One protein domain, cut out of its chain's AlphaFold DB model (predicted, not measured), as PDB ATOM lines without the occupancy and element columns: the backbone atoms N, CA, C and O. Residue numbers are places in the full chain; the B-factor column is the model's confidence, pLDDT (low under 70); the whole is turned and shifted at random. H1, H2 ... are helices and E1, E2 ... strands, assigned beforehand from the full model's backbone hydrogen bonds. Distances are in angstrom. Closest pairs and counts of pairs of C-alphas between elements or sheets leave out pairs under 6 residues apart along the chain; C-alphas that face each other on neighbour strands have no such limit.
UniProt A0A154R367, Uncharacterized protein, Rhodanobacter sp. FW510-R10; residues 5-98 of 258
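What this domain is: This is residues 5 to 98 of the 258 residues of an uncharacterized protein of Rhodanobacter sp. FW510-R10 (UniProt A0A154R367). A twisted sheet of three strands, E1, E4 and E5, has helix H2 over one face and the other face bare. The hairpin of E2 and E3 makes a narrow arm beyond one end of the sheet, and the small helix H1 lies near the other end. The printed part has 94 residues, with two named helices and five named strands in the order H1, E1, E2, E3, E4, E5, H2; its class is mixed, and both sheets, E1 - E4 - E5 and E2 - E3, are antiparallel. It is a loose rod, with a radius of gyration of the C-alphas of 17.2 A and spans of 60 by 23 by 22 A.

Where its parts are: E1 is residues 19 to 26, 22.9 A; E4 is residues 52 to 60, 25.4 A; E5 is residues 66 to 75, 26.4 A. H2, residues 81 to 96, is 22.2 A long and ends at C-alpha 96 (160.841, 209.146, 155.914). E2 is residues 31 to 39 and E3 residues 45 to 50. H1, residues 5 to 11, begins at C-alpha 5 (173.772, 206.905, 159.276).

How they stand to each other: Inner strand E4 has N 21 and O 58 at 2.9 A across to E1, and N 55 and O 72 at 2.8 A across to E5. H2 is on this sheet in two layers, a helix on one face, at a height of 6.8 A; it lies over E4 and E5, slantwise at 42 degrees to E4 on the local plane. The closest C-alphas of H2 and E5 are Leu 93 and Ala 70, 4.9 A. E3 runs on into E4 at 38 degrees, and E2 bends by 103 degrees at residue 35; N 33 and O 48 are 2.8 A apart. H1 and H2 are close but not clearly touching, with C-alphas of Val 8 and Tyr 94 closest at 7.3 A. In H1 and H2 every O i to N i+4 pair is within hydrogen-bond range.

The domain as a whole: The C-alphas farthest apart, Asp 16 and Gly 43, are 60.4 A apart. The printed part has no cut and no long link. Its mean pLDDT is 92.0, and no printed residue is under 70.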
ATOM      1  N   THR A   5     173.211 205.643 158.754       86.25
ATOM      2  CA  THR A   5     173.772 206.905 159.276       86.25
ATOM      3  C   THR A   5     174.836 207.524 158.354       86.25
ATOM      4  O   THR A   5     174.762 208.730 158.147       86.25
ATOM      5  N   PRO A   6     175.775 206.768 157.743       87.38
ATOM      6  CA  PRO A   6     176.777 207.354 156.845       87.38
ATOM      7  C   PRO A   6     176.165 208.107 155.653       87.38
ATOM      8  O   PRO A   6     176.503 209.262 155.430       87.38
ATOM      9  N   TYR A   7     175.187 207.512 154.963       85.00
ATOM     10  CA  TYR A   7     174.500 208.143 153.824       85.00
ATOM     11  C   TYR A   7     173.739 209.415 154.203       85.00
ATOM     12  O   TYR A   7     173.615 210.345 153.409       85.00
ATOM     13  N   VAL A   8     173.192 209.452 155.419       88.06
ATOM     14  CA  VAL A   8     172.503 210.639 155.932       88.06
ATOM     15  C   VAL A   8     173.501 211.769 156.127       88.06
ATOM     16  O   VAL A   8     173.210 212.889 155.734       88.06
ATOM     17  N   LEU A   9     174.674 211.470 156.688       88.88
ATOM     18  CA  LEU A   9     175.722 212.462 156.936       88.88
ATOM     19  C   LEU A   9     176.345 213.000 155.640       88.88
ATOM     20  O   LEU A   9     176.801 214.136 155.627       88.88
ATOM     21  N   GLU A  10     176.329 212.225 154.550       88.75
ATOM     22  CA  GLU A  10     176.746 212.704 153.224       88.75
ATOM     23  C   GLU A  10     175.778 213.744 152.639       88.75
ATOM     24  O   GLU A  10     176.219 214.700 152.009       88.75
ATOM     25  N   LYS A  11     174.461 213.571 152.829       87.94
ATOM     26  CA  LYS A  11     173.448 214.506 152.298       87.94
ATOM     27  C   LYS A  11     173.112 215.656 153.245       87.94
ATOM     28  O   LYS A  11     172.795 216.749 152.793       87.94
ATOM     29  N   PHE A  12     173.125 215.381 154.541       91.19
ATOM     30  CA  PHE A  12     172.767 216.294 155.620       91.19
ATOM     31  C   PHE A  12     173.945 216.364 156.586       91.19
ATOM     32  O   PHE A  12     173.920 215.798 157.683       91.19
ATOM     33  N   SER A  13     175.014 217.013 156.133       92.31
ATOM     34  CA  SER A  13     176.234 217.136 156.918       92.31
ATOM     35  C   SER A  13     176.017 218.082 158.101       92.31
ATOM     36  O   SER A  13     175.526 219.200 157.912       92.31
ATOM     37  N   PRO A  14     176.448 217.702 159.317       92.62
ATOM     38  CA  PRO A  14     176.472 218.618 160.452       92.62
ATOM     39  C   PRO A  14     177.338 219.858 160.221       92.62
ATOM     40  O   PRO A  14     177.090 220.898 160.825       92.62
ATOM     41  N   LEU A  15     178.333 219.769 159.332       93.06
ATOM     42  CA  LEU A  15     179.189 220.905 158.974       93.06
ATOM     43  C   LEU A  15     178.433 221.980 158.188       93.06
ATOM     44  O   LEU A  15     178.774 223.154 158.292       93.06
ATOM     45  N   ASP A  16     177.384 221.590 157.463       92.75
ATOM     46  CA  ASP A  16     176.527 222.513 156.715       92.75
ATOM     47  C   ASP A  16     175.430 223.128 157.600       92.75
ATOM     48  O   ASP A  16     174.624 223.922 157.121       92.75
ATOM     49  N   GLY A  17     175.387 222.770 158.891       93.50
ATOM     50  CA  GLY A  17     174.415 223.262 159.870       93.50
ATOM     51  C   GLY A  17     173.172 222.383 160.042       93.50
ATOM     52  O   GLY A  17     172.261 222.776 160.766       93.50
ATOM     53  N   TYR A  18     173.112 221.205 159.413       95.19
ATOM     54  CA  TYR A  18     172.027 220.249 159.659       95.19
ATOM     55  C   TYR A  18     172.204 219.537 161.002       95.19
ATOM     56  O   TYR A  18     173.305 219.144 161.378       95.19
ATOM     57  N   CYS A  19     171.107 219.300 161.715       94.81
ATOM     58  CA  CYS A  19     171.132 218.591 162.991       94.81
ATOM     59  C   CYS A  19     170.024 217.540 163.055       94.81
ATOM     60  O   CYS A  19     168.910 217.767 162.587       94.81
ATOM     61  N   ILE A  20     170.326 216.385 163.648       94.94
ATOM     62  CA  ILE A  20     169.315 215.389 163.997       94.94
ATOM     63  C   ILE A  20     169.118 215.449 165.503       94.94
ATOM     64  O   ILE A  20     170.006 215.053 166.257       94.94
ATOM     65  N   ASP A  21     167.944 215.905 165.912       96.06
ATOM     66  CA  ASP A  21     167.529 215.935 167.307       96.06
ATOM     67  C   ASP A  21     166.642 214.723 167.611       96.06
ATOM     68  O   ASP A  21     165.813 214.328 166.787       96.06
ATOM     69  N   VAL A  22     166.828 214.105 168.777       96.56
ATOM     70  CA  VAL A  22     166.026 212.964 169.228       96.56
ATOM     71  C   VAL A  22     165.541 213.244 170.639       96.56
ATOM     72  O   VAL A  22     166.324 213.250 171.584       96.56
ATOM     73  N   VAL A  23     164.232 213.421 170.775       97.06
ATOM     74  CA  VAL A  23     163.575 213.695 172.053       97.06
ATOM     75  C   VAL A  23     162.861 212.436 172.527       97.06
ATOM     76  O   VAL A  23     162.121 211.812 171.763       97.06
ATOM     77  N   ALA A  24     163.084 212.064 173.784       96.38
ATOM     78  CA  ALA A  24     162.386 210.975 174.452       96.38
ATOM     79  C   ALA A  24     161.328 211.551 175.403       96.38
ATOM     80  O   ALA A  24     161.645 212.329 176.299       96.38
ATOM     81  N   GLU A  25     160.072 211.162 175.206       96.25
ATOM     82  CA  GLU A  25     158.929 211.574 176.023       96.25
ATOM     83  C   GLU A  25     158.253 210.328 176.603       96.25
ATOM     84  O   GLU A  25     158.119 209.314 175.914       96.25
ATOM     85  N   SER A  26     157.805 210.378 177.859       93.38
ATOM     86  CA  SER A  26     157.026 209.282 178.447       93.38
ATOM     87  C   SER A  26     155.784 209.001 177.598       93.38
ATOM     88  O   SER A  26     155.046 209.914 177.228       93.38
ATOM     89  N   GLY A  27     155.562 207.733 177.264       87.44
ATOM     90  CA  GLY A  27     154.372 207.309 176.546       87.44
ATOM     91  C   GLY A  27     153.134 207.435 177.430       87.44
ATOM     92  O   GLY A  27     153.194 207.229 178.637       87.44
ATOM     93  N   GLY A  28     151.996 207.783 176.826       88.31
ATOM     94  CA  GLY A  28     150.733 207.963 177.553       88.31
ATOM     95  C   GLY A  28     150.031 206.659 177.950       88.31
ATOM     96  O   GLY A  28     148.919 206.711 178.464       88.31
ATOM     97  N   PHE A  29     150.623 205.501 177.655       89.06
ATOM     98  CA  PHE A  29     150.037 204.190 177.917       89.06
ATOM     99  C   PHE A  29     151.122 203.131 178.120       89.06
ATOM    100  O   PHE A  29     152.193 203.189 177.511       89.06
ATOM    101  N   ASP A  30     150.807 202.131 178.935       90.56
ATOM    102  CA  ASP A  30     151.636 200.942 179.094       90.56
ATOM    103  C   ASP A  30     151.288 199.928 178.004       90.56
ATOM    104  O   ASP A  30     150.121 199.769 177.632       90.56
ATOM    105  N   LEU A  31     152.299 199.237 177.482       89.50
ATOM    106  CA  LEU A  31     152.111 198.177 176.494       89.50
ATOM    107  C   LEU A  31     152.469 196.815 177.090       89.50
ATOM    108  O   LEU A  31     153.374 196.735 177.924       89.50
ATOM    109  N   PRO A  32     151.794 195.741 176.648       88.62
ATOM    110  CA  PRO A  32     152.144 194.394 177.056       88.62
ATOM    111  C   PRO A  32     153.505 194.010 176.461       88.62
ATOM    112  O   PRO A  32     153.706 194.068 175.247       88.62
ATOM    113  N   ASP A  33     154.433 193.611 177.324       86.62
ATOM    114  CA  ASP A  33     155.757 193.124 176.951       86.62
ATOM    115  C   ASP A  33     155.709 191.605 176.701       86.62
ATOM    116  O   ASP A  33     155.429 190.854 177.641       86.62
ATOM    117  N   PRO A  34     155.948 191.122 175.465       83.44
ATOM    118  CA  PRO A  34     155.956 189.688 175.166       83.44
ATOM    119  C   PRO A  34     157.065 188.932 175.894       83.44
ATOM    120  O   PRO A  34     156.926 187.728 176.108       83.44
ATOM    121  N   ASP A  35     158.129 189.624 176.298       84.56
ATOM    122  CA  ASP A  35     159.295 188.997 176.915       84.56
ATOM    123  C   ASP A  35     159.133 188.823 178.436       84.56
ATOM    124  O   ASP A  35     159.886 188.073 179.062       84.56
ATOM    125  N   THR A  36     158.128 189.470 179.040       85.44
ATOM    126  CA  THR A  36     157.900 189.453 180.491       85.44
ATOM    127  C   THR A  36     156.512 188.904 180.826       85.44
ATOM    128  O   THR A  36     155.495 189.552 180.578       85.44
ATOM    129  N   LEU A  37     156.452 187.731 181.467       90.19
ATOM    130  CA  LEU A  37     155.207 187.103 181.930       90.19
ATOM    131  C   LEU A  37     155.033 187.259 183.447       90.19
ATOM    132  O   LEU A  37     155.964 187.032 184.219       90.19
ATOM    133  N   VAL A  38     153.824 187.620 183.877       88.75
ATOM    134  CA  VAL A  38     153.450 187.857 185.279       88.75
ATOM    135  C   VAL A  38     152.212 187.018 185.614       88.75
ATOM    136  O   VAL A  38     151.308 186.911 184.779       88.75
ATOM    137  N   PRO A  39     152.130 186.409 186.811       91.12
ATOM    138  CA  PRO A  39     150.941 185.674 187.232       91.12
ATOM    139  C   PRO A  39     149.696 186.573 187.248       91.12
ATOM    140  O   PRO A  39     149.739 187.721 187.698       91.12
ATOM    141  N   ASP A  40     148.577 186.050 186.754       89.19
ATOM    142  CA  ASP A  40     147.319 186.795 186.579       89.19
ATOM    143  C   ASP A  40     146.378 186.753 187.801       89.19
ATOM    144  O   ASP A  40     145.299 187.342 187.780       89.19
ATOM    145  N   GLY A  41     146.782 186.069 188.875       84.88
ATOM    146  CA  GLY A  41     145.979 185.887 190.088       84.88
ATOM    147  C   GLY A  41     144.870 184.830 189.978       84.88
ATOM    148  O   GLY A  41     144.276 184.494 191.000       84.88
ATOM    149  N   GLN A  42     144.624 184.263 188.793       87.38
ATOM    150  CA  GLN A  42     143.692 183.147 188.558       87.38
ATOM    151  C   GLN A  42     144.408 181.823 188.238       87.38
ATOM    152  O   GLN A  42     143.775 180.837 187.869       87.38
ATOM    153  N   GLY A  43     145.729 181.784 188.419       85.94
ATOM    154  CA  GLY A  43     146.556 180.607 188.150       85.94
ATOM    155  C   GLY A  43     147.069 180.524 186.710       85.94
ATOM    156  O   GLY A  43     147.720 179.539 186.367       85.94
ATOM    157  N   GLY A  44     146.816 181.543 185.887       89.12
ATOM    158  CA  GLY A  44     147.395 181.713 184.562       89.12
ATOM    159  C   GLY A  44     148.567 182.701 184.545       89.12
ATOM    160  O   GLY A  44     149.000 183.249 185.566       89.12
ATOM    161  N   GLN A  45     149.111 182.915 183.349       90.94
ATOM    162  CA  GLN A  45     150.155 183.899 183.079       90.94
ATOM    163  C   GLN A  45     149.629 184.930 182.084       90.94
ATOM    164  O   GLN A  45     149.001 184.577 181.086       90.94
ATOM    165  N   ARG A  46     149.928 186.202 182.339       88.81
ATOM    166  CA  ARG A  46     149.654 187.311 181.422       88.81
ATOM    167  C   ARG A  46     150.935 188.076 181.117       88.81
ATOM    168  O   ARG A  46     151.861 188.081 181.922       88.81
ATOM    169  N   MET A  47     150.971 188.749 179.973       91.88
ATOM    170  CA  MET A  47     152.059 189.673 179.644       91.88
ATOM    171  C   MET A  47     152.082 190.831 180.648       91.88
ATOM    172  O   MET A  47     151.028 191.333 181.057       91.88
ATOM    173  N   ALA A  48     153.277 191.242 181.060       88.94
ATOM    174  CA  ALA A  48     153.456 192.408 181.911       88.94
ATOM    175  C   ALA A  48     153.134 193.674 181.117       88.94
ATOM    176  O   ALA A  48     153.675 193.870 180.032       88.94
ATOM    177  N   ASN A  49     152.313 194.561 181.672       91.50
ATOM    178  CA  ASN A  49     152.207 195.916 181.148       91.50
ATOM    179  C   ASN A  49     153.433 196.700 181.620       91.50
ATOM    180  O   ASN A  49     153.656 196.826 182.824       91.50
ATOM    181  N   GLN A  50     154.232 197.169 180.670       91.00
ATOM    182  CA  GLN A  50     155.481 197.879 180.917       91.00
ATOM    183  C   GLN A  50     155.378 199.320 180.397       91.00
ATOM    184  O   GLN A  50     154.708 199.561 179.380       91.00
ATOM    185  N   PRO A  51     156.064 200.275 181.050       92.12
ATOM    186  CA  PRO A  51     156.036 201.669 180.647       92.12
ATOM    187  C   PRO A  51     156.634 201.839 179.254       92.12
ATOM    188  O   PRO A  51     157.633 201.207 178.885       92.12
ATOM    189  N   THR A  52     156.026 202.726 178.473       94.38
ATOM    190  CA  THR A  52     156.506 203.056 177.132       94.38
ATOM    191  C   THR A  52     157.135 204.437 177.089       94.38
ATOM    192  O   THR A  52     156.834 205.317 177.893       94.38
ATOM    193  N   VAL A  53     158.031 204.630 176.127       96.06
ATOM    194  CA  VAL A  53     158.624 205.926 175.799       96.06
ATOM    195  C   VAL A  53     158.457 206.156 174.303       96.06
ATOM    196  O   VAL A  53     158.706 205.270 173.477       96.06
ATOM    197  N   LYS A  54     158.010 207.360 173.956       96.19
ATOM    198  CA  LYS A  54     157.933 207.859 172.592       96.19
ATOM    199  C   LYS A  54     159.234 208.581 172.266       96.19
ATOM    200  O   LYS A  54     159.541 209.626 172.827       96.19
ATOM    201  N   PHE A  55     159.969 208.044 171.308       97.06
ATOM    202  CA  PHE A  55     161.162 208.658 170.747       97.06
ATOM    203  C   PHE A  55     160.771 209.408 169.480       97.06
ATOM    204  O   PHE A  55     160.230 208.811 168.550       97.06
ATOM    205  N   THR A  56     161.038 210.707 169.423       97.12
ATOM    206  CA  THR A  56     160.757 211.552 168.259       97.12
ATOM    207  C   THR A  56     162.068 212.073 167.697       97.12
ATOM    208  O   THR A  56     162.752 212.849 168.353       97.12
ATOM    209  N   ALA A  57     162.411 211.657 166.481       97.12
ATOM    210  CA  ALA A  57     163.577 212.129 165.750       97.12
ATOM    211  C   ALA A  57     163.172 213.230 164.759       97.12
ATOM    212  O   ALA A  57     162.197 213.072 164.018       97.12
ATOM    213  N   ARG A  58     163.919 214.333 164.731       96.81
ATOM    214  CA  ARG A  58     163.681 215.501 163.875       96.81
ATOM    215  C   ARG A  58     164.952 215.845 163.111       96.81
ATOM    216  O   ARG A  58     166.026 215.881 163.701       96.81
ATOM    217  N   LEU A  59     164.822 216.120 161.817       96.25
ATOM    218  CA  LEU A  59     165.886 216.735 161.026       96.25
ATOM    219  C   LEU A  59     165.665 218.247 161.010       96.25
ATOM    220  O   LEU A  59     164.641 218.714 160.507       96.25
ATOM    221  N   ILE A  60     166.625 218.984 161.551       96.56
ATOM    222  CA  ILE A  60     166.623 220.440 161.665       96.56
ATOM    223  C   ILE A  60     167.597 221.003 160.627       96.56
ATOM    224  O   ILE A  60     168.722 220.514 160.498       96.56
ATOM    225  N   ASP A  61     167.145 221.992 159.860       94.94
ATOM    226  CA  ASP A  61     167.961 222.705 158.880       94.94
ATOM    227  C   ASP A  61     168.811 223.818 159.539       94.94
ATOM    228  O   ASP A  61     168.579 224.182 160.696       94.94
ATOM    229  N   PRO A  62     169.760 224.426 158.804       95.81
ATOM    230  CA  PRO A  62     170.580 225.528 159.322       95.81
ATOM    231  C   PRO A  62     169.775 226.781 159.710       95.81
ATOM    232  O   PRO A  62     170.274 227.652 160.418       95.81
ATOM    233  N   ASN A  63     168.522 226.883 159.256       96.06
ATOM    234  CA  ASN A  63     167.599 227.968 159.580       96.06
ATOM    235  C   ASN A  63     166.678 227.618 160.768       96.06
ATOM    236  O   ASN A  63     165.689 228.322 160.992       96.06
ATOM    237  N   ASN A  64     166.973 226.548 161.518       94.00
ATOM    238  CA  ASN A  64     166.174 226.021 162.632       94.00
ATOM    239  C   ASN A  64     164.742 225.590 162.262       94.00
ATOM    240  O   ASN A  64     163.831 225.602 163.094       94.00
ATOM    241  N   ARG A  65     164.515 225.182 161.016       95.38
ATOM    242  CA  ARG A  65     163.254 224.614 160.534       95.38
ATOM    243  C   ARG A  65     163.327 223.096 160.554       95.38
ATOM    244  O   ARG A  65     164.340 222.496 160.210       95.38
ATOM    245  N   THR A  66     162.225 222.460 160.932       95.38
ATOM    246  CA  THR A  66     162.117 220.998 160.903       95.38
ATOM    247  C   THR A  66     161.739 220.539 159.498       95.38
ATOM    248  O   THR A  66     160.641 220.835 159.032       95.38
ATOM    249  N   LEU A  67     162.637 219.817 158.825       92.62
ATOM    250  CA  LEU A  67     162.414 219.295 157.469       92.62
ATOM    251  C   LEU A  67     161.664 217.965 157.471       92.62
ATOM    252  O   LEU A  67     160.825 217.717 156.612       92.62
ATOM    253  N   ALA A  68     161.977 217.105 158.436       93.81
ATOM    254  CA  ALA A  68     161.355 215.801 158.581       93.81
ATOM    255  C   ALA A  68     161.245 215.435 160.058       93.81
ATOM    256  O   ALA A  68     162.076 215.828 160.879       93.81
ATOM    257  N   THR A  69     160.207 214.680 160.397       96.12
ATOM    258  CA  THR A  69     159.986 214.152 161.743       96.12
ATOM    259  C   THR A  69     159.517 212.715 161.634       96.12
ATOM    260  O   THR A  69     158.671 212.396 160.801       96.12
ATOM    261  N   ALA A  70     160.042 211.856 162.496       95.94
ATOM    262  CA  ALA A  70     159.562 210.498 162.661       95.94
ATOM    263  C   ALA A  70     159.499 210.160 164.147       95.94
ATOM    264  O   ALA A  70     160.336 210.604 164.932       95.94
ATOM    265  N   SER A  71     158.513 209.361 164.539       94.81
ATOM    266  CA  SER A  71     158.371 208.904 165.918       94.81
ATOM    267  C   SER A  71     158.334 207.388 166.000       94.81
ATOM    268  O   SER A  71     157.778 206.726 165.124       94.81
ATOM    269  N   TYR A  72     158.882 206.851 167.081       94.88
ATOM    270  CA  TYR A  72     158.865 205.435 167.402       94.88
ATOM    271  C   TYR A  72     158.508 205.253 168.876       94.88
ATOM    272  O   TYR A  72     159.076 205.910 169.743       94.88
ATOM    273  N   LEU A  73     157.555 204.371 169.157       94.44
ATOM    274  CA  LEU A  73     157.151 204.041 170.517       94.44
ATOM    275  C   LEU A  73     157.813 202.721 170.918       94.44
ATOM    276  O   LEU A  73     157.717 201.743 170.174       94.44
ATOM    277  N   LYS A  74     158.482 202.690 172.073       93.75
ATOM    278  CA  LYS A  74     159.161 201.490 172.569       93.75
ATOM    279  C   LYS A  74     158.856 201.240 174.040       93.75
ATOM    280  O   LYS A  74     158.797 202.170 174.839       93.75
ATOM    281  N   VAL A  75     158.706 199.964 174.378       94.31
ATOM    282  CA  VAL A  75     158.610 199.476 175.756       94.31
ATOM    283  C   VAL A  75     159.977 199.555 176.436       94.31
ATOM    284  O   VAL A  75     160.985 199.121 175.870       94.31
ATOM    285  N   ILE A  76     160.023 200.094 177.654       93.31
ATOM    286  CA  ILE A  76     161.247 200.179 178.455       93.31
ATOM    287  C   ILE A  76     161.304 198.989 179.412       93.31
ATOM    288  O   ILE A  76     160.923 199.079 180.573       93.31
ATOM    289  N   ASN A  77     161.790 197.862 178.896       89.50
ATOM    290  CA  ASN A  77     161.987 196.624 179.654       89.50
ATOM    291  C   ASN A  77     163.451 196.384 180.077       89.50
ATOM    292  O   ASN A  77     163.724 195.514 180.900       89.50
ATOM    293  N   SER A  78     164.411 197.153 179.551       89.81
ATOM    294  CA  SER A  78     165.833 197.012 179.871       89.81
ATOM    295  C   SER A  78     166.589 198.343 179.782       89.81
ATOM    296  O   SER A  78     166.087 199.339 179.259       89.81
ATOM    297  N   LEU A  79     167.845 198.346 180.247       88.38
ATOM    298  CA  LEU A  79     168.737 199.504 180.130       88.38
ATOM    299  C   LEU A  79     169.078 199.838 178.664       88.38
ATOM    300  O   LEU A  79     169.286 201.007 178.339       88.38
ATOM    301  N   SER A  80     169.123 198.841 177.769       91.88
ATOM    302  CA  SER A  80     169.404 199.072 176.343       91.88
ATOM    303  C   SER A  80     168.186 199.585 175.577       91.88
ATOM    304  O   SER A  80     168.352 200.204 174.523       91.88
ATOM    305  N   SER A  81     166.976 199.412 176.120       92.00
ATOM    306  CA  SER A  81     165.725 199.764 175.442       92.00
ATOM    307  C   SER A  81     165.669 201.242 175.050       92.00
ATOM    308  O   SER A  81     165.136 201.567 173.991       92.00
ATOM    309  N   HIS A  82     166.287 202.133 175.831       94.19
ATOM    310  CA  HIS A  82     166.376 203.554 175.486       94.19
ATOM    311  C   HIS A  82     167.243 203.802 174.243       94.19
ATOM    312  O   HIS A  82     166.806 204.431 173.280       94.19
ATOM    313  N   GLN A  83     168.457 203.247 174.224       94.44
ATOM    314  CA  GLN A  83     169.402 203.409 173.111       94.44
ATOM    315  C   GLN A  83     168.873 202.775 171.818       94.44
ATOM    316  O   GLN A  83     169.054 203.308 170.717       94.44
ATOM    317  N   GLU A  84     168.201 201.633 171.945       93.81
ATOM    318  CA  GLU A  84     167.496 200.978 170.848       93.81
ATOM    319  C   GLU A  84     166.346 201.846 170.327       93.81
ATOM    320  O   GLU A  84     166.225 202.018 169.115       93.81
ATOM    321  N   GLY A  85     165.545 202.438 171.219       94.38
ATOM    322  CA  GLY A  85     164.451 203.343 170.865       94.38
ATOM    323  C   GLY A  85     164.926 204.547 170.054       94.38
ATOM    324  O   GLY A  85     164.396 204.813 168.976       94.38
ATOM    325  N   GLU A  86     165.996 205.208 170.498       95.25
ATOM    326  CA  GLU A  86     166.619 206.309 169.752       95.25
ATOM    327  C   GLU A  86     167.180 205.872 168.393       95.25
ATOM    328  O   GLU A  86     167.110 206.611 167.407       95.25
ATOM    329  N   THR A  87     167.790 204.685 168.334       94.75
ATOM    330  CA  THR A  87     168.369 204.152 167.093       94.75
ATOM    331  C   THR A  87     167.270 203.824 166.081       94.75
ATOM    332  O   THR A  87     167.429 204.117 164.893       94.75
ATOM    333  N   LEU A  88     166.147 203.271 166.541       94.44
ATOM    334  CA  LEU A  88     164.985 202.959 165.710       94.44
ATOM    335  C   LEU A  88     164.247 204.225 165.265       94.44
ATOM    336  O   LEU A  88     163.899 204.325 164.092       94.44
ATOM    337  N   ALA A  89     164.085 205.223 166.139       95.31
ATOM    338  CA  ALA A  89     163.516 206.519 165.762       95.31
ATOM    339  C   ALA A  89     164.341 207.207 164.661       95.31
ATOM    340  O   ALA A  89     163.783 207.694 163.678       95.31
ATOM    341  N   ARG A  90     165.678 207.164 164.767       93.94
ATOM    342  CA  ARG A  90     166.580 207.611 163.692       93.94
ATOM    343  C   ARG A  90     166.401 206.798 162.411       93.94
ATOM    344  O   ARG A  90     166.308 207.384 161.340       93.94
ATOM    345  N   GLY A  91     166.292 205.475 162.512       92.31
ATOM    346  CA  GLY A  91     165.991 204.607 161.369       92.31
ATOM    347  C   GLY A  91     164.710 205.015 160.635       92.31
ATOM    348  O   GLY A  91     164.731 205.181 159.416       92.31
ATOM    349  N   ARG A  92     163.630 205.280 161.382       93.31
ATOM    350  CA  ARG A  92     162.353 205.770 160.836       93.31
ATOM    351  C   ARG A  92     162.472 207.147 160.190       93.31
ATOM    352  O   ARG A  92     161.854 207.382 159.157       93.31
ATOM    353  N   LEU A  93     163.287 208.039 160.749       94.25
ATOM    354  CA  LEU A  93     163.574 209.331 160.119       94.25
ATOM    355  C   LEU A  93     164.267 209.137 158.764       94.25
ATOM    356  O   LEU A  93     163.913 209.796 157.791       94.25
ATOM    357  N   TYR A  94     165.216 208.207 158.672       92.44
ATOM    358  CA  TYR A  94     165.924 207.923 157.420       92.44
ATOM    359  C   TYR A  94     165.011 207.300 156.360       92.44
ATOM    360  O   TYR A  94     165.151 207.614 155.179       92.44
ATOM    361  N   GLU A  95     164.064 206.455 156.774       89.06
ATOM    362  CA  GLU A  95     162.982 205.958 155.911       89.06
ATOM    363  C   GLU A  95     162.101 207.097 155.398       89.06
ATOM    364  O   GLU A  95     161.863 207.184 154.196       89.06
ATOM    365  N   ALA A  96     161.677 208.004 156.281       89.00
ATOM    366  CA  ALA A  96     160.841 209.146 155.914       89.00
ATOM    367  C   ALA A  96     161.535 210.107 154.931       89.00
ATOM    368  O   ALA A  96     160.876 210.724 154.100       89.00
ATOM    369  N   LEU A  97     162.866 210.203 154.989       89.25
ATOM    370  CA  LEU A  97     163.683 210.974 154.045       89.25
ATOM    371  C   LEU A  97     163.885 210.271 152.690       89.25
ATOM    372  O   LEU A  97     164.563 210.815 151.816       89.25
ATOM    373  N   GLY A  98     163.353 209.057 152.511       83.88
ATOM    374  CA  GLY A  98     163.517 208.273 151.287       83.88
ATOM    375  C   GLY A  98     164.962 207.841 151.038       83.88
ATOM    376  O   GLY A  98     165.361 207.632 149.891       83.88
TER     377      GLY A  98